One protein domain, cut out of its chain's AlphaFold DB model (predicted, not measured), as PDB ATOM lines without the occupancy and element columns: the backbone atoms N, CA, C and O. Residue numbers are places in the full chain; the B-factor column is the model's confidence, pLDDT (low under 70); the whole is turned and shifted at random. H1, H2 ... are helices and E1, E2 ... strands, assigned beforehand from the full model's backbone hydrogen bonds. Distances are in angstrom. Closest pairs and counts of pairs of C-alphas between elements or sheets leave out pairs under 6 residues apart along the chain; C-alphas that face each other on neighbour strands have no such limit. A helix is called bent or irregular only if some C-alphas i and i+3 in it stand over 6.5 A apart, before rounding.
ATOM      1  N   PRO A   6      21.835  -2.325  40.101       81.56
ATOM      2  CA  PRO A   6      20.398  -2.064  40.134       81.56
ATOM      3  C   PRO A   6      19.800  -1.966  38.721       81.56
ATOM      4  O   PRO A   6      20.327  -1.270  37.860       81.56
ATOM      5  N   LEU A   7      18.649  -2.604  38.495       81.00
ATOM      6  CA  LEU A   7      17.930  -2.529  37.217       81.00
ATOM      7  C   LEU A   7      17.250  -1.152  37.032       81.00
ATOM      8  O   LEU A   7      16.500  -0.734  37.924       81.00
ATOM      9  N   PRO A   8      17.450  -0.456  35.891       78.75
ATOM     10  CA  PRO A   8      16.724   0.770  35.556       78.75
ATOM     11  C   PRO A   8      15.203   0.567  35.542       78.75
ATOM     12  O   PRO A   8      14.708  -0.468  35.105       78.75
ATOM     13  N   MET A   9      14.436   1.588  35.946       72.69
ATOM     14  CA  MET A   9      12.958   1.542  35.936       72.69
ATOM     15  C   MET A   9      12.362   1.368  34.524       72.69
ATOM     16  O   MET A   9      11.214   0.953  34.399       72.69
ATOM     17  N   THR A  10      13.124   1.708  33.482       78.69
ATOM     18  CA  THR A  10      12.759   1.598  32.060       78.69
ATOM     19  C   THR A  10      13.208   0.289  31.407       78.69
ATOM     20  O   THR A  10      12.827   0.027  30.268       78.69
ATOM     21  N   ALA A  11      14.011  -0.530  32.093       80.81
ATOM     22  CA  ALA A  11      14.535  -1.767  31.534       80.81
ATOM     23  C   ALA A  11      13.438  -2.839  31.433       80.81
ATOM     24  O   ALA A  11      12.740  -3.132  32.408       80.81
ATOM     25  N   ARG A  12      13.309  -3.457  30.257       86.62
ATOM     26  CA  ARG A  12      12.512  -4.673  30.065       86.62
ATOM     27  C   ARG A  12      13.383  -5.876  30.417       86.62
ATOM     28  O   ARG A  12      14.581  -5.865  30.148       86.62
ATOM     29  N   VAL A  13      12.783  -6.894  31.030       88.88
ATOM     30  CA  VAL A  13      13.485  -8.095  31.507       88.88
ATOM     31  C   VAL A  13      12.718  -9.328  31.038       88.88
ATOM     32  O   VAL A  13      11.651  -9.626  31.578       88.88
ATOM     33  N   THR A  14      13.267 -10.045  30.061       92.69
ATOM     34  CA  THR A  14      12.732 -11.333  29.601       92.69
ATOM     35  C   THR A  14      13.495 -12.441  30.313       92.69
ATOM     36  O   THR A  14      14.713 -12.545  30.185       92.69
ATOM     37  N   LYS A  15      12.798 -13.248  31.118       92.06
ATOM     38  CA  LYS A  15      13.405 -14.407  31.787       92.06
ATOM     39  C   LYS A  15      13.592 -15.551  30.799       92.06
ATOM     40  O   LYS A  15      12.691 -15.813  30.009       92.06
ATOM     41  N   ILE A  16      14.710 -16.256  30.919       92.00
ATOM     42  CA  ILE A  16      14.938 -17.525  30.227       92.00
ATOM     43  C   ILE A  16      14.356 -18.665  31.080       92.00
ATOM     44  O   ILE A  16      14.287 -18.558  32.310       92.00
ATOM     45  N   SER A  17      13.898 -19.732  30.424       87.00
ATOM     46  CA  SER A  17      13.461 -20.988  31.050       87.00
ATOM     47  C   SER A  17      14.638 -21.719  31.719       87.00
ATOM     48  O   SER A  17      15.780 -21.258  31.691       87.00
ATOM     49  N   ALA A  18      14.376 -22.878  32.328       84.31
ATOM     50  CA  ALA A  18      15.455 -23.752  32.776       84.31
ATOM     51  C   ALA A  18      16.235 -24.289  31.562       84.31
ATOM     52  O   ALA A  18      15.648 -24.912  30.682       84.31
ATOM     53  N   LEU A  19      17.548 -24.057  31.537       87.69
ATOM     54  CA  LEU A  19      18.468 -24.587  30.529       87.69
ATOM     55  C   LEU A  19      19.274 -25.747  31.142       87.69
ATOM     56  O   LEU A  19      19.701 -25.618  32.297       87.69
ATOM     57  N   PRO A  20      19.539 -26.842  30.407       87.12
ATOM     58  CA  PRO A  20      20.481 -27.865  30.849       87.12
ATOM     59  C   PRO A  20      21.834 -27.265  31.272       87.12
ATOM     60  O   PRO A  20      22.357 -26.341  30.653       87.12
ATOM     61  N   GLY A  21      22.395 -27.768  32.375       84.56
ATOM     62  CA  GLY A  21      23.695 -27.335  32.900       84.56
ATOM     63  C   GLY A  21      23.719 -26.036  33.725       84.56
ATOM     64  O   GLY A  21      24.747 -25.782  34.358       84.56
ATOM     65  N   LEU A  22      22.631 -25.249  33.780       88.25
ATOM     66  CA  LEU A  22      22.504 -24.081  34.674       88.25
ATOM     67  C   LEU A  22      21.980 -24.472  36.081       88.25
ATOM     68  O   LEU A  22      21.169 -25.395  36.199       88.25
ATOM     69  N   PRO A  23      22.361 -23.755  37.161       86.25
ATOM     70  CA  PRO A  23      21.811 -23.977  38.501       86.25
ATOM     71  C   PRO A  23      20.308 -23.657  38.599       86.25
ATOM     72  O   PRO A  23      19.877 -22.517  38.423       86.25
ATOM     73  N   SER A  24      19.495 -24.648  38.978       82.12
ATOM     74  CA  SER A  24      18.028 -24.519  39.094       82.12
ATOM     75  C   SER A  24      17.544 -23.605  40.231       82.12
ATOM     76  O   SER A  24      16.371 -23.235  40.275       82.12
ATOM     77  N   THR A  25      18.433 -23.222  41.151       84.56
ATOM     78  CA  THR A  25      18.174 -22.249  42.226       84.56
ATOM     79  C   THR A  25      18.290 -20.793  41.775       84.56
ATOM     80  O   THR A  25      17.981 -19.886  42.548       84.56
ATOM     81  N   GLU A  26      18.762 -20.553  40.554       88.56
ATOM     82  CA  GLU A  26      19.076 -19.227  40.031       88.56
ATOM     83  C   GLU A  26      18.084 -18.824  38.928       88.56
ATOM     84  O   GLU A  26      17.185 -19.574  38.551       88.56
ATOM     85  N   THR A  27      18.150 -17.585  38.441       91.06
ATOM     86  CA  THR A  27      17.268 -17.134  37.355       91.06
ATOM     87  C   THR A  27      18.041 -16.252  36.399       91.06
ATOM     88  O   THR A  27      18.516 -15.186  36.786       91.06
ATOM     89  N   TYR A  28      18.106 -16.677  35.145       93.69
ATOM     90  CA  TYR A  28      18.792 -15.970  34.074       93.69
ATOM     91  C   TYR A  28      17.786 -15.201  33.212       93.69
ATOM     92  O   TYR A  28      16.612 -15.571  33.103       93.69
ATOM     93  N   ALA A  29      18.223 -14.078  32.652       92.38
ATOM     94  CA  ALA A  29      17.373 -13.183  31.881       92.38
ATOM     95  C   ALA A  29      18.181 -12.379  30.861       92.38
ATOM     96  O   ALA A  29      19.383 -12.167  31.031       92.38
ATOM     97  N   VAL A  30      17.482 -11.863  29.851       93.06
ATOM     98  CA  VAL A  30      17.976 -10.795  28.983       93.06
ATOM     99  C   VAL A  30      17.312  -9.468  29.343       93.06
ATOM    100  O   VAL A  30      16.126  -9.415  29.683       93.06
ATOM    101  N   VAL A  31      18.095  -8.391  29.306       89.12
ATOM    102  CA  VAL A  31      17.678  -7.039  29.699       89.12
ATOM    103  C   VAL A  31      17.925  -6.064  28.553       89.12
ATOM    104  O   VAL A  31      19.045  -5.982  28.052       89.12
ATOM    105  N   ASN A  32      16.905  -5.300  28.153       85.25
ATOM    106  CA  ASN A  32      17.016  -4.276  27.107       85.25
ATOM    107  C   ASN A  32      16.157  -3.026  27.402       85.25
ATOM    108  O   ASN A  32      15.474  -2.936  28.424       85.25
ATOM    109  N   GLY A  33      16.223  -2.021  26.520       63.12
ATOM    110  CA  GLY A  33      15.442  -0.775  26.623       63.12
ATOM    111  C   GLY A  33      16.060   0.338  27.484       63.12
ATOM    112  O   GLY A  33      15.485   1.421  27.583       63.12
ATOM    113  N   ALA A  34      17.228   0.105  28.087       61.53
ATOM    114  CA  ALA A  34      18.076   1.121  28.713       61.53
ATOM    115  C   ALA A  34      19.521   0.606  28.843       61.53
ATOM    116  O   ALA A  34      19.735  -0.595  29.004       61.53
ATOM    117  N   LEU A  35      20.506   1.514  28.835       60.97
ATOM    118  CA  LEU A  35      21.879   1.193  29.237       60.97
ATOM    119  C   LEU A  35      21.886   0.776  30.715       60.97
ATOM    120  O   LEU A  35      21.597   1.582  31.600       60.97
ATOM    121  N   PHE A  36      22.186  -0.499  30.965       63.12
ATOM    122  CA  PHE A  36      22.274  -1.087  32.304       63.12
ATOM    123  C   PHE A  36      23.546  -0.629  33.042       63.12
ATOM    124  O   PHE A  36      23.529  -0.436  34.255       63.12
ATOM    125  N   ALA A  37      24.616  -0.386  32.284       66.06
ATOM    126  CA  ALA A  37      25.859   0.262  32.693       66.06
ATOM    127  C   ALA A  37      26.464   0.986  31.471       66.06
ATOM    128  O   ALA A  37      25.908   0.904  30.374       66.06
ATOM    129  N   LYS A  38      27.603   1.671  31.627       69.94
ATOM    130  CA  LYS A  38      28.446   2.014  30.465       69.94
ATOM    131  C   LYS A  38      29.341   0.830  30.110       69.94
ATOM    132  O   LYS A  38      29.802   0.142  31.012       69.94
ATOM    133  N   VAL A  39      29.610   0.632  28.826       77.31
ATOM    134  CA  VAL A  39      30.631  -0.298  28.318       77.31
ATOM    135  C   VAL A  39      31.925   0.487  28.060       77.31
ATOM    136  O   VAL A  39      31.867   1.699  27.840       77.31
ATOM    137  N   ASP A  40      33.083  -0.165  28.169       74.56
ATOM    138  CA  ASP A  40      34.409   0.435  27.957       74.56
ATOM    139  C   ASP A  40      34.886   0.425  26.492       74.56
ATOM    140  O   ASP A  40      35.740   1.228  26.118       74.56
ATOM    141  N   GLN A  41      34.309  -0.448  25.669       78.06
ATOM    142  CA  GLN A  41      34.503  -0.537  24.219       78.06
ATOM    143  C   GLN A  41      33.400   0.206  23.441       78.06
ATOM    144  O   GLN A  41      32.265   0.329  23.907       78.06
ATOM    145  N   ASP A  42      33.715   0.655  22.221       80.50
ATOM    146  CA  ASP A  42      32.768   1.334  21.323       80.50
ATOM    147  C   ASP A  42      31.862   0.319  20.598       80.50
ATOM    148  O   ASP A  42      32.068  -0.039  19.438       80.50
ATOM    149  N   ILE A  43      30.893  -0.229  21.339       83.19
ATOM    150  CA  ILE A  43      29.940  -1.243  20.869       83.19
ATOM    151  C   ILE A  43      28.511  -0.741  21.089       83.19
ATOM    152  O   ILE A  43      28.106  -0.436  22.212       83.19
ATOM    153  N   GLU A  44      27.708  -0.726  20.025       87.69
ATOM    154  CA  GLU A  44      26.279  -0.423  20.115       87.69
ATOM    155  C   GLU A  44      25.526  -1.587  20.790       87.69
ATOM    156  O   GLU A  44      25.377  -2.676  20.230       87.69
ATOM    157  N   VAL A  45      25.070  -1.365  22.027       88.50
ATOM    158  CA  VAL A  45      24.461  -2.402  22.874       88.50
ATOM    159  C   VAL A  45      22.965  -2.565  22.601       88.50
ATOM    160  O   VAL A  45      22.175  -1.661  22.875       88.50
ATOM    161  N   ALA A  46      22.561  -3.764  22.179       89.69
ATOM    162  CA  ALA A  46      21.160  -4.156  22.034       89.69
ATOM    163  C   ALA A  46      20.570  -4.761  23.326       89.69
ATOM    164  O   ALA A  46      19.381  -4.583  23.608       89.69
ATOM    165  N   GLY A  47      21.383  -5.447  24.138       90.81
ATOM    166  CA  GLY A  47      20.936  -6.023  25.408       90.81
ATOM    167  C   GLY A  47      22.053  -6.577  26.295       90.81
ATOM    168  O   GLY A  47      23.221  -6.600  25.918       90.81
ATOM    169  N   TYR A  48      21.675  -7.030  27.489       91.44
ATOM    170  CA  TYR A  48      22.572  -7.593  28.504       91.44
ATOM    171  C   TYR A  48      22.072  -8.973  28.938       91.44
ATOM    172  O   TYR A  48      20.904  -9.111  29.306       91.44
ATOM    173  N   VAL A  49      22.959  -9.969  28.956       93.25
ATOM    174  CA  VAL A  49      22.724 -11.271  29.596       93.25
ATOM    175  C   VAL A  49      23.015 -11.128  31.084       93.25
ATOM    176  O   VAL A  49      24.104 -10.684  31.460       93.25
ATOM    177  N   VAL A  50      22.060 -11.496  31.940       91.69
ATOM    178  CA  VAL A  50      22.182 -11.296  33.389       91.69
ATOM    179  C   VAL A  50      21.687 -12.479  34.220       91.69
ATOM    180  O   VAL A  50      20.758 -13.193  33.842       91.69
ATOM    181  N   GLN A  51      22.246 -12.608  35.422       92.06
ATOM    182  CA  GLN A  51      21.704 -13.418  36.515       92.06
ATOM    183  C   GLN A  51      20.915 -12.499  37.470       92.06
ATOM    184  O   GLN A  51      21.419 -11.461  37.904       92.06
ATOM    185  N   LEU A  52      19.665 -12.830  37.797       89.75
ATOM    186  CA  LEU A  52      18.787 -11.977  38.608       89.75
ATOM    187  C   LEU A  52      19.003 -12.177  40.115       89.75
ATOM    188  O   LEU A  52      18.745 -13.244  40.665       89.75
ATOM    189  N   SER A  53      19.349 -11.096  40.815       86.00
ATOM    190  CA  SER A  53      19.495 -11.050  42.275       86.00
ATOM    191  C   SER A  53      18.247 -10.425  42.916       86.00
ATOM    192  O   SER A  53      18.268  -9.311  43.454       86.00
ATOM    193  N   GLY A  54      17.124 -11.142  42.849       80.94
ATOM    194  CA  GLY A  54      15.819 -10.663  43.313       80.94
ATOM    195  C   GLY A  54      15.111  -9.754  42.295       80.94
ATOM    196  O   GLY A  54      15.328  -9.853  41.094       80.94
ATOM    197  N   LYS A  55      14.204  -8.879  42.759       74.50
ATOM    198  CA  LYS A  55      13.255  -8.165  41.871       74.50
ATOM    199  C   LYS A  55      13.797  -6.922  41.145       74.50
ATOM    200  O   LYS A  55      13.116  -6.431  40.250       74.50
ATOM    201  N   ARG A  56      14.936  -6.354  41.564       79.38
ATOM    202  CA  ARG A  56      15.471  -5.069  41.041       79.38
ATOM    203  C   ARG A  56      17.004  -4.981  41.005       79.38
ATOM    204  O   ARG A  56      17.548  -3.885  40.903       79.38
ATOM    205  N   LYS A  57      17.705  -6.111  41.094       85.06
ATOM    206  CA  LYS A  57      19.160  -6.173  40.920       85.06
ATOM    207  C   LYS A  57      19.534  -7.347  40.029       85.06
ATOM    208  O   LYS A  57      18.839  -8.362  40.050       85.06
ATOM    209  N   ALA A  58      20.631  -7.219  39.299       87.19
ATOM    210  CA  ALA A  58      21.138  -8.260  38.423       87.19
ATOM    211  C   ALA A  58      22.671  -8.198  38.314       87.19
ATOM    212  O   ALA A  58      23.265  -7.128  38.434       87.19
ATOM    213  N   LEU A  59      23.299  -9.350  38.108       88.75
ATOM    214  CA  LEU A  59      24.720  -9.484  37.806       88.75
ATOM    215  C   LEU A  59      24.875  -9.530  36.277       88.75
ATOM    216  O   LEU A  59      24.310 -10.442  35.667       88.75
ATOM    217  N   PRO A  60      25.580  -8.580  35.636       88.50
ATOM    218  CA  PRO A  60      25.849  -8.657  34.205       88.50
ATOM    219  C   PRO A  60      26.868  -9.768  33.925       88.50
ATOM    220  O   PRO A  60      27.914  -9.831  34.569       88.50
ATOM    221  N   LEU A  61      26.546 -10.640  32.969       90.56
ATOM    222  CA  LEU A  61      27.391 -11.761  32.547       90.56
ATOM    223  C   LEU A  61      27.984 -11.522  31.154       90.56
ATOM    224  O   LEU A  61      29.170 -11.766  30.944       90.56
ATOM    225  N   ALA A  62      27.172 -10.998  30.232       92.25
ATOM    226  CA  ALA A  62      27.590 -10.621  28.885       92.25
ATOM    227  C   ALA A  62      26.771  -9.452  28.321       92.25
ATOM    228  O   ALA A  62      25.679  -9.135  28.801       92.25
ATOM    229  N   VAL A  63      27.301  -8.832  27.271       92.44
ATOM    230  CA  VAL A  63      26.670  -7.775  26.470       92.44
ATOM    231  C   VAL A  63      26.411  -8.303  25.061       92.44
ATOM    232  O   VAL A  63      27.286  -8.943  24.483       92.44
ATOM    233  N   ILE A  64      25.227  -8.033  24.509       93.31
ATOM    234  CA  ILE A  64      24.841  -8.375  23.133       93.31
ATOM    235  C   ILE A  64      24.781  -7.085  22.305       93.31
ATOM    236  O   ILE A  64      24.069  -6.143  22.670       93.31
ATOM    237  N   SER A  65      25.512  -7.041  21.192       92.69
ATOM    238  CA  SER A  65      25.513  -5.918  20.249       92.69
ATOM    239  C   SER A  65      24.306  -5.933  19.302       92.69
ATOM    240  O   SER A  65      23.685  -6.973  19.076       92.69
ATOM    241  N   THR A  66      24.011  -4.797  18.670       89.56
ATOM    242  CA  THR A  66      23.072  -4.718  17.528       89.56
ATOM    243  C   THR A  66      23.517  -5.565  16.333       89.56
ATOM    244  O   THR A  66      22.686  -6.066  15.582       89.56
ATOM    245  N   SER A  67      24.824  -5.812  16.206       89.50
ATOM    246  CA  SER A  67      25.435  -6.714  15.223       89.50
ATOM    247  C   SER A  67      25.391  -8.207  15.600       89.50
ATOM    248  O   SER A  67      26.104  -9.002  14.988       89.50
ATOM    249  N   MET A  68      24.563  -8.604  16.577       92.38
ATOM    250  CA  MET A  68      24.346 -10.000  17.001       92.38
ATOM    251  C   MET A  68      25.631 -10.726  17.439       92.38
ATOM    252  O   MET A  68      25.834 -11.910  17.167       92.38
ATOM    253  N   LYS A  69      26.500 -10.003  18.156       94.25
ATOM    254  CA  LYS A  69      27.701 -10.533  18.816       94.25
ATOM    255  C   LYS A  69      27.542 -10.441  20.334       94.25
ATOM    256  O   LYS A  69      27.100  -9.411  20.840       94.25
ATOM    257  N   ALA A  70      27.899 -11.497  21.056       93.62
ATOM    258  CA  ALA A  70      27.883 -11.556  22.514       93.62
ATOM    259  C   ALA A  70      29.312 -11.509  23.077       93.62
ATOM    260  O   ALA A  70      30.187 -12.230  22.606       93.62
ATOM    261  N   TYR A  71      29.535 -10.684  24.100       92.38
ATOM    262  CA  TYR A  71      30.839 -10.430  24.724       92.38
ATOM    263  C   TYR A  71      30.747 -10.657  26.237       92.38
ATOM    264  O   TYR A  71      29.909 -10.023  26.886       92.38
ATOM    265  N   ALA A  72      31.597 -11.510  26.815       89.88
ATOM    266  CA  ALA A  72      31.676 -11.669  28.267       89.88
ATOM    267  C   ALA A  72      32.079 -10.369  28.974       89.88
ATOM    268  O   ALA A  72      32.896  -9.582  28.490       89.88
ATOM    269  N   VAL A  73      31.534 -10.195  30.178       87.25
ATOM    270  CA  VAL A  73      31.993  -9.190  31.134       87.25
ATOM    271  C   VAL A  73      33.263  -9.683  31.818       87.25
ATOM    272  O   VAL A  73      33.238 -10.645  32.589       87.25
ATOM    273  N   ASN A  74      34.367  -8.979  31.583       73.25
ATOM    274  CA  ASN A  74      35.617  -9.191  32.296       73.25
ATOM    275  C   ASN A  74      35.432  -8.856  33.783       73.25
ATOM    276  O   ASN A  74      35.077  -7.735  34.157       73.25
ATOM    277  N   ALA A  75      35.737  -9.817  34.657       52.19
ATOM    278  CA  ALA A  75      35.984  -9.505  36.058       52.19
ATOM    279  C   ALA A  75      37.315  -8.729  36.162       52.19
ATOM    280  O   ALA A  75      38.293  -9.149  35.544       52.19
ATOM    281  N   PRO A  76      37.395  -7.631  36.937       35.34
ATOM    282  CA  PRO A  76      38.630  -6.859  37.053       35.34
ATOM    283  C   PRO A  76      39.753  -7.704  37.667       35.34
ATOM    284  O   PRO A  76      39.548  -8.368  38.689       35.34
ATOM    285  N   HIS A 147      33.689  -3.701  31.884       81.56
ATOM    286  CA  HIS A 147      34.782  -4.090  31.002       81.56
ATOM    287  C   HIS A 147      34.400  -5.340  30.209       81.56
ATOM    288  O   HIS A 147      33.899  -6.301  30.798       81.56
ATOM    289  N   LEU A 148      34.632  -5.344  28.898       83.19
ATOM    290  CA  LEU A 148      34.370  -6.498  28.024       83.19
ATOM    291  C   LEU A 148      35.657  -7.181  27.552       83.19
ATOM    292  O   LEU A 148      36.737  -6.587  27.565       83.19
ATOM    293  N   CYS A 149      35.546  -8.437  27.116       80.38
ATOM    294  CA  CYS A 149      36.604  -9.107  26.358       80.38
ATOM    295  C   CYS A 149      36.806  -8.426  24.989       80.38
ATOM    296  O   CYS A 149      35.841  -7.975  24.376       80.38
ATOM    297  N   ASN A 150      38.049  -8.347  24.497       80.06
ATOM    298  CA  ASN A 150      38.372  -7.658  23.232       80.06
ATOM    299  C   ASN A 150      37.765  -8.339  21.990       80.06
ATOM    300  O   ASN A 150      37.571  -7.695  20.963       80.06
ATOM    301  N   MET A 151      37.495  -9.642  22.085       83.62
ATOM    302  CA  MET A 151      36.837 -10.447  21.057       83.62
ATOM    303  C   MET A 151      35.441 -10.857  21.548       83.62
ATOM    304  O   MET A 151      35.252 -11.022  22.758       83.62
ATOM    305  N   PRO A 152      34.461 -11.032  20.642       89.94
ATOM    306  CA  PRO A 152      33.178 -11.624  20.998       89.94
ATOM    307  C   PRO A 152      33.365 -13.089  21.407       89.94
ATOM    308  O   PRO A 152      34.127 -13.820  20.786       89.94
ATOM    309  N   ASP A 153      32.620 -13.541  22.410       90.62
ATOM    310  CA  ASP A 153      32.557 -14.964  22.747       90.62
ATOM    311  C   ASP A 153      31.810 -15.759  21.679       90.62
ATOM    312  O   ASP A 153      32.194 -16.883  21.383       90.62
ATOM    313  N   LEU A 154      30.705 -15.196  21.171       95.25
ATOM    314  CA  LEU A 154      29.749 -15.876  20.298       95.25
ATOM    315  C   LEU A 154      29.108 -14.897  19.312       95.25
ATOM    316  O   LEU A 154      28.771 -13.770  19.682       95.25
ATOM    317  N   TRP A 155      28.893 -15.324  18.071       95.62
ATOM    318  CA  TRP A 155      28.146 -14.569  17.061       95.62
ATOM    319  C   TRP A 155      27.437 -15.489  16.067       95.62
ATOM    320  O   TRP A 155      27.626 -16.707  16.056       95.62
ATOM    321  N   LEU A 156      26.618 -14.874  15.217       93.88
ATOM    322  CA  LEU A 156      25.914 -15.532  14.124       93.88
ATOM    323  C   LEU A 156      26.594 -15.199  12.791       93.88
ATOM    324  O   LEU A 156      26.757 -14.025  12.453       93.88
ATOM    325  N   ALA A 157      26.988 -16.221  12.032       90.25
ATOM    326  CA  ALA A 157      27.591 -16.081  10.708       90.25
ATOM    327  C   ALA A 157      26.689 -16.743   9.657       90.25
ATOM    328  O   ALA A 157      26.433 -17.940   9.722       90.25
ATOM    329  N   ARG A 158      26.182 -15.971   8.690       87.50
ATOM    330  CA  ARG A 158      25.297 -16.492   7.630       87.50
ATOM    331  C   ARG A 158      26.050 -17.427   6.686       87.50
ATOM    332  O   ARG A 158      27.205 -17.155   6.358       87.50
ATOM    333  N   TRP A 159      25.376 -18.464   6.194       82.25
ATOM    334  CA  TRP A 159      25.900 -19.263   5.086       82.25
ATOM    335  C   TRP A 159      25.913 -18.445   3.790       82.25
ATOM    336  O   TRP A 159      25.055 -17.590   3.584       82.25
ATOM    337  N   HIS A 160      26.865 -18.723   2.898       72.44
ATOM    338  CA  HIS A 160      26.986 -18.004   1.624       72.44
ATOM    339  C   HIS A 160      25.761 -18.226   0.715       72.44
ATOM    340  O   HIS A 160      25.266 -17.297   0.081       72.44
ATOM    341  N   GLU A 161      25.230 -19.450   0.715       69.69
ATOM    342  CA  GLU A 161      24.084 -19.875  -0.103       69.69
ATOM    343  C   GLU A 161      22.716 -19.535   0.518       69.69
ATOM    344  O   GLU A 161      21.711 -19.477  -0.191       69.69
ATOM    345  N   SER A 162      22.649 -19.276   1.831       75.06
ATOM    346  CA  SER A 162      21.385 -19.076   2.549       75.06
ATOM    347  C   SER A 162      21.256 -17.671   3.121       75.06
ATOM    348  O   SER A 162      21.941 -17.274   4.062       75.06
ATOM    349  N   TYR A 188      13.426 -16.175  10.459       89.31
ATOM    350  CA  TYR A 188      12.273 -15.796   9.646       89.31
ATOM    351  C   TYR A 188      11.621 -14.539  10.235       89.31
ATOM    352  O   TYR A 188      11.237 -14.519  11.406       89.31
ATOM    353  N   SER A 189      11.508 -13.475   9.429       87.19
ATOM    354  CA  SER A 189      11.309 -12.107   9.937       87.19
ATOM    355  C   SER A 189      12.324 -11.820  11.059       87.19
ATOM    356  O   SER A 189      13.514 -12.069  10.883       87.19
ATOM    357  N   ASP A 190      11.859 -11.364  12.220       87.62
ATOM    358  CA  ASP A 190      12.679 -10.974  13.367       87.62
ATOM    359  C   ASP A 190      12.889 -12.119  14.380       87.62
ATOM    360  O   ASP A 190      13.332 -11.872  15.498       87.62
ATOM    361  N   TYR A 191      12.547 -13.364  14.027       93.94
ATOM    362  CA  TYR A 191      12.617 -14.521  14.928       93.94
ATOM    363  C   TYR A 191      13.682 -15.526  14.496       93.94
ATOM    364  O   TYR A 191      13.862 -15.785  13.308       93.94
ATOM    365  N   PHE A 192      14.349 -16.127  15.480       95.38
ATOM    366  CA  PHE A 192      15.456 -17.071  15.316       95.38
ATOM    367  C   PHE A 192      15.123 -18.416  15.974       95.38
ATOM    368  O   PHE A 192      14.463 -18.461  17.012       95.38
ATOM    369  N   ARG A 193      15.595 -19.518  15.388       94.50
ATOM    370  CA  ARG A 193      15.391 -20.890  15.874       94.50
ATOM    371  C   ARG A 193      16.676 -21.700  15.736       94.50
ATOM    372  O   ARG A 193      17.330 -21.644  14.697       94.50
ATOM    373  N   PHE A 194      16.997 -22.491  16.759       91.56
ATOM    374  CA  PHE A 194      18.098 -23.456  16.714       91.56
ATOM    375  C   PHE A 194      17.730 -24.631  15.801       91.56
ATOM    376  O   PHE A 194      16.662 -25.225  15.973       91.56
ATOM    377  N   MET A 195      18.608 -24.950  14.849       85.94
ATOM    378  CA  MET A 195      18.498 -26.131  13.982       85.94
ATOM    379  C   MET A 195      19.320 -27.308  14.532       85.94
ATOM    380  O   MET A 195      18.869 -28.446  14.469       85.94
ATOM    381  N   GLY A 196      20.468 -27.021  15.152       82.50
ATOM    382  CA  GLY A 196      21.294 -27.983  15.888       82.50
ATOM    383  C   GLY A 196      22.411 -27.275  16.660       82.50
ATOM    384  O   GLY A 196      22.710 -26.114  16.379       82.50
ATOM    385  N   ALA A 197      23.016 -27.938  17.649       86.00
ATOM    386  CA  ALA A 197      24.178 -27.434  18.388       86.00
ATOM    387  C   ALA A 197      24.911 -28.562  19.130       86.00
ATOM    388  O   ALA A 197      24.314 -29.593  19.426       86.00
ATOM    389  N   ILE A 198      26.166 -28.326  19.529       83.31
ATOM    390  CA  ILE A 198      26.961 -29.235  20.388       83.31
ATOM    391  C   ILE A 198      26.483 -29.293  21.853       83.31
ATOM    392  O   ILE A 198      27.177 -29.788  22.740       83.31
ATOM    393  N   THR A 199      25.334 -28.698  22.159       84.25
ATOM    394  CA  THR A 199      24.755 -28.624  23.500       84.25
ATOM    395  C   THR A 199      23.245 -28.707  23.379       84.25
ATOM    396  O   THR A 199      22.641 -27.987  22.584       84.25
ATOM    397  N   ASP A 200      22.635 -29.571  24.185       83.38
ATOM    398  CA  ASP A 200      21.187 -29.625  24.322       83.38
ATOM    399  C   ASP A 200      20.680 -28.369  25.053       83.38
ATOM    400  O   ASP A 200      21.055 -28.102  26.196       83.38
ATOM    401  N   PHE A 201      19.817 -27.591  24.392       88.06
ATOM    402  CA  PHE A 201      19.135 -26.444  25.000       88.06
ATOM    403  C   PHE A 201      17.778 -26.823  25.635       88.06
ATOM    404  O   PHE A 201      17.045 -25.941  26.090       88.06
ATOM    405  N   GLY A 202      17.422 -28.112  25.666       87.19
ATOM    406  CA  GLY A 202      16.137 -28.615  26.143       87.19
ATOM    407  C   GLY A 202      14.977 -28.062  25.315       87.19
ATOM    408  O   GLY A 202      15.073 -27.948  24.092       87.19
ATOM    409  N   ASP A 203      13.908 -27.631  25.992       87.12
ATOM    410  CA  ASP A 203      12.704 -27.054  25.373       87.12
ATOM    411  C   ASP A 203      12.993 -25.926  24.362       87.12
ATOM    412  O   ASP A 203      12.177 -25.681  23.477       87.12
ATOM    413  N   HIS A 204      14.130 -25.225  24.462       89.81
ATOM    414  CA  HIS A 204      14.491 -24.153  23.530       89.81
ATOM    415  C   HIS A 204      14.857 -24.642  22.115       89.81
ATOM    416  O   HIS A 204      14.784 -23.838  21.178       89.81
ATOM    417  N   MET A 205      15.225 -25.919  21.935       87.69
ATOM    418  CA  MET A 205      15.453 -26.516  20.614       87.69
ATOM    419  C   MET A 205      14.160 -26.525  19.789       87.69
ATOM    420  O   MET A 205      13.078 -26.805  20.297       87.69
ATOM    421  N   GLY A 206      14.248 -26.178  18.502       81.56
ATOM    422  CA  GLY A 206      13.083 -26.121  17.610       81.56
ATOM    423  C   GLY A 206      12.060 -25.003  17.897       81.56
ATOM    424  O   GLY A 206      11.165 -24.792  17.077       81.56
ATOM    425  N   GLN A 207      12.190 -24.247  18.995       91.62
ATOM    426  CA  GLN A 207      11.354 -23.077  19.283       91.62
ATOM    427  C   GLN A 207      11.855 -21.807  18.579       91.62
ATOM    428  O   GLN A 207      13.052 -21.628  18.353       91.62
ATOM    429  N   TRP A 208      10.921 -20.905  18.266       94.56
ATOM    430  CA  TRP A 208      11.209 -19.562  17.758       94.56
ATOM    431  C   TRP A 208      11.360 -18.571  18.916       94.56
ATOM    432  O   TRP A 208      10.459 -18.435  19.742       94.56
ATOM    433  N   HIS A 209      12.473 -17.842  18.930       95.25
ATOM    434  CA  HIS A 209      12.834 -16.848  19.942       95.25
ATOM    435  C   HIS A 209      13.028 -15.476  19.286       95.25
ATOM    436  O   HIS A 209      13.390 -15.395  18.110       95.25
ATOM    437  N   ASP A 210      12.822 -14.387  20.032       94.00
ATOM    438  CA  ASP A 210      13.294 -13.064  19.596       94.00
ATOM    439  C   ASP A 210      14.841 -13.024  19.569       94.00
ATOM    440  O   ASP A 210      15.475 -13.851  20.236       94.00
ATOM    441  N   PRO A 211      15.484 -12.081  18.853       93.94
ATOM    442  CA  PRO A 211      16.928 -12.127  18.612       93.94
ATOM    443  C   PRO A 211      17.764 -12.051  19.897       93.94
ATOM    444  O   PRO A 211      18.825 -12.665  19.998       93.94
ATOM    445  N   LEU A 212      17.278 -11.327  20.909       94.31
ATOM    446  CA  LEU A 212      17.988 -11.132  22.170       94.31
ATOM    447  C   LEU A 212      17.795 -12.321  23.109       94.31
ATOM    448  O   LEU A 212      18.765 -12.755  23.733       94.31
ATOM    449  N   SER A 213      16.595 -12.901  23.167       94.62
ATOM    450  CA  SER A 213      16.376 -14.177  23.860       94.62
ATOM    451  C   SER A 213      17.177 -15.311  23.208       94.62
ATOM    452  O   SER A 213      17.825 -16.075  23.921       94.62
ATOM    453  N   PHE A 214      17.226 -15.367  21.873       95.94
ATOM    454  CA  PHE A 214      18.015 -16.340  21.112       95.94
ATOM    455  C   PHE A 214      19.509 -16.272  21.456       95.94
ATOM    456  O   PHE A 214      20.087 -17.258  21.914       95.94
ATOM    457  N   MET A 215      20.121 -15.087  21.322       96.38
ATOM    458  CA  MET A 215      21.534 -14.865  21.664       96.38
ATOM    459  C   MET A 215      21.840 -15.155  23.137       96.38
ATOM    460  O   MET A 215      22.931 -15.619  23.463       96.38
ATOM    461  N   THR A 216      20.877 -14.919  24.030       95.75
ATOM    462  CA  THR A 216      21.016 -15.203  25.464       95.75
ATOM    463  C   THR A 216      21.025 -16.703  25.744       95.75
ATOM    464  O   THR A 216      21.887 -17.166  26.484       95.75
ATOM    465  N   VAL A 217      20.120 -17.478  25.134       95.88
ATOM    466  CA  VAL A 217      20.117 -18.949  25.234       95.88
ATOM    467  C   VAL A 217      21.405 -19.529  24.646       95.88
ATOM    468  O   VAL A 217      22.063 -20.335  25.306       95.88
ATOM    469  N   ALA A 218      21.807 -19.058  23.461       95.31
ATOM    470  CA  ALA A 218      23.026 -19.492  22.785       95.31
ATOM    471  C   ALA A 218      24.272 -19.251  23.654       95.31
ATOM    472  O   ALA A 218      25.010 -20.189  23.940       95.31
ATOM    473  N   TRP A 219      24.484 -18.021  24.139       95.88
ATOM    474  CA  TRP A 219      25.651 -17.687  24.963       95.88
ATOM    475  C   TRP A 219      25.638 -18.387  26.330       95.88
ATOM    476  O   TRP A 219      26.688 -18.832  26.801       95.88
ATOM    477  N   LEU A 220      24.467 -18.544  26.962       94.50
ATOM    478  CA  LEU A 220      24.369 -19.277  28.226       94.50
ATOM    479  C   LEU A 220      24.761 -20.752  28.056       94.50
ATOM    480  O   LEU A 220      25.574 -21.244  28.835       94.50
ATOM    481  N   GLY A 221      24.236 -21.443  27.041       91.44
ATOM    482  CA  GLY A 221      24.524 -22.864  26.827       91.44
ATOM    483  C   GLY A 221      25.905 -23.148  26.226       91.44
ATOM    484  O   GLY A 221      26.556 -24.094  26.651       91.44
ATOM    485  N   LEU A 222      26.381 -22.326  25.284       92.19
ATOM    486  CA  LEU A 222      27.606 -22.599  24.513       92.19
ATOM    487  C   LEU A 222      28.870 -21.940  25.082       92.19
ATOM    488  O   LEU A 222      29.972 -22.403  24.792       92.19
ATOM    489  N   CYS A 223      28.735 -20.891  25.902       91.81
ATOM    490  CA  CYS A 223      29.878 -20.174  26.481       91.81
ATOM    491  C   CYS A 223      29.882 -20.230  28.014       91.81
ATOM    492  O   CYS A 223      30.892 -20.583  28.622       91.81
ATOM    493  N   TYR A 224      28.760 -19.901  28.659       92.06
ATOM    494  CA  TYR A 224      28.706 -19.769  30.118       92.06
ATOM    495  C   TYR A 224      28.671 -21.119  30.850       92.06
ATOM    496  O   TYR A 224      29.456 -21.322  31.777       92.06
ATOM    497  N   VAL A 225      27.823 -22.060  30.420       90.06
ATOM    498  CA  VAL A 225      27.758 -23.421  30.985       90.06
ATOM    499  C   VAL A 225      29.117 -24.138  30.880       90.06
ATOM    500  O   VAL A 225      29.605 -24.573  31.924       90.06
ATOM    501  N   PRO A 226      29.804 -24.198  29.717       87.12
ATOM    502  CA  PRO A 226      31.155 -24.756  29.627       87.12
ATOM    503  C   PRO A 226      32.137 -24.122  30.615       87.12
ATOM    504  O   PRO A 226      32.765 -24.850  31.384       87.12
ATOM    505  N   ARG A 227      32.192 -22.783  30.687       88.19
ATOM    506  CA  ARG A 227      33.071 -22.057  31.621       88.19
ATOM    507  C   ARG A 227      32.777 -22.379  33.092       88.19
ATOM    508  O   ARG A 227      33.719 -22.540  33.861       88.19
ATOM    509  N   MET A 228      31.507 -22.526  33.489       86.81
ATOM    510  CA  MET A 228      31.144 -22.946  34.854       86.81
ATOM    511  C   MET A 228      31.605 -24.371  35.185       86.81
ATOM    512  O   MET A 228      32.029 -24.625  36.310       86.81
ATOM    513  N   HIS A 229      31.564 -25.286  34.213       83.38
ATOM    514  CA  HIS A 229      32.046 -26.668  34.362       83.38
ATOM    515  C   HIS A 229      33.544 -26.823  34.035       83.38
ATOM    516  O   HIS A 229      34.008 -27.934  33.787       83.38
ATOM    517  N   CYS A 230      34.302 -25.719  34.029       82.69
ATOM    518  CA  CYS A 230      35.735 -25.655  33.712       82.69
ATOM    519  C   CYS A 230      36.125 -26.266  32.347       82.69
ATOM    520  O   CYS A 230      37.270 -26.678  32.154       82.69
TER     521      CYS A 230
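Overview. This is residues 6 to 76, 147 to 162 and 188 to 230 of the 926 residues of an uncharacterized protein of Bifidobacterium magnum (UniProt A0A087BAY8). One strongly twisted sheet of six strands curls round a single helix, H1, which fills its hollow face. A seventh strand, E7, lies outside the sheet near the first residue of H1, and residues 198 to 210 fold back from it to H1. The printed part has 130 residues, with seven named strands followed by one named helix, and under half of the residues are in named elements; the class is mixed, helices and strands. The sheet's order is E1 E2 E3 E4 E5 E6, all antiparallel. The whole is compact, with a radius of gyration of the C-alphas of 14.3 A, and rounded, spanning 41 by 35 by 31 A.

Along the chain. E1, residues 12 to 15, begins at C-alpha 12 (12.512, -4.673, 30.065) and is 9.9 A long. E2 is residues 28 to 32, 13.7 A; E3 is residues 45 to 52, 19.3 A. E4, residues 57 to 65, is 21.6 A long and bends by 72 degrees at residue 61. E5 is residues 69 to 72, 10.3 A; E6 is residues 154 to 158, 13.4 A. E7, residues 191 to 197, begins at C-alpha 191 (12.617, -14.521, 14.928) and is 17.7 A long. H1, residues 211 to 228, is 24.1 A long and ends at C-alpha 228 (31.144, -22.946, 34.854). H1 has a kink of 29 degrees near residue 221 and is only just irregular, with C-alphas 222 and 225 6.53 A apart.

Arrangement. E1 to E5 form a meander, each strand the antiparallel neighbour of the one before. E1 and E2 are a hairpin, with N 14 and O 30 3.0 A apart. The hairpin E2 and E3 has N 31 and O 48 at 2.9 A. The hairpin E3 and E4 has N 49 and O 62 at 2.8 A, and the hairpin E4 and E5 has N 63 and O 71 at 2.9 A. E5 and E6 have N 70 and O 154 at 2.8 A; E1 and E6 are the edge strands. H1 is on the sheet, making two layers; the closest C-alphas of E3 and H1 are those of Val 49 and Thr 216, 6.0 A apart. In H1, 12 of 14 O i to N i+4 pairs are within hydrogen-bond range. E7 pairs with no named strand, but its residues 192 to 193 pair antiparallel with residues 208 to 209. The closest C-alphas of E7 and H1 are those of Phe 192 and Pro 211, 6.1 A apart.

Size, cuts and confidence. The two C-alphas farthest apart are those of Gly 54 and Glu 161, 45.1 A. Residues 77 to 146 are not printed, with 7.7 A between C-alphas 76 and 147, nor are residues 163 to 187, with 12.0 A between C-alphas 162 and 188. The links E1 to E2, E2 to E3 and E7 to H1 are long. The mean pLDDT of the printed part is 86.0; residues 33 to 38, 75 to 76 and 161 are under 70.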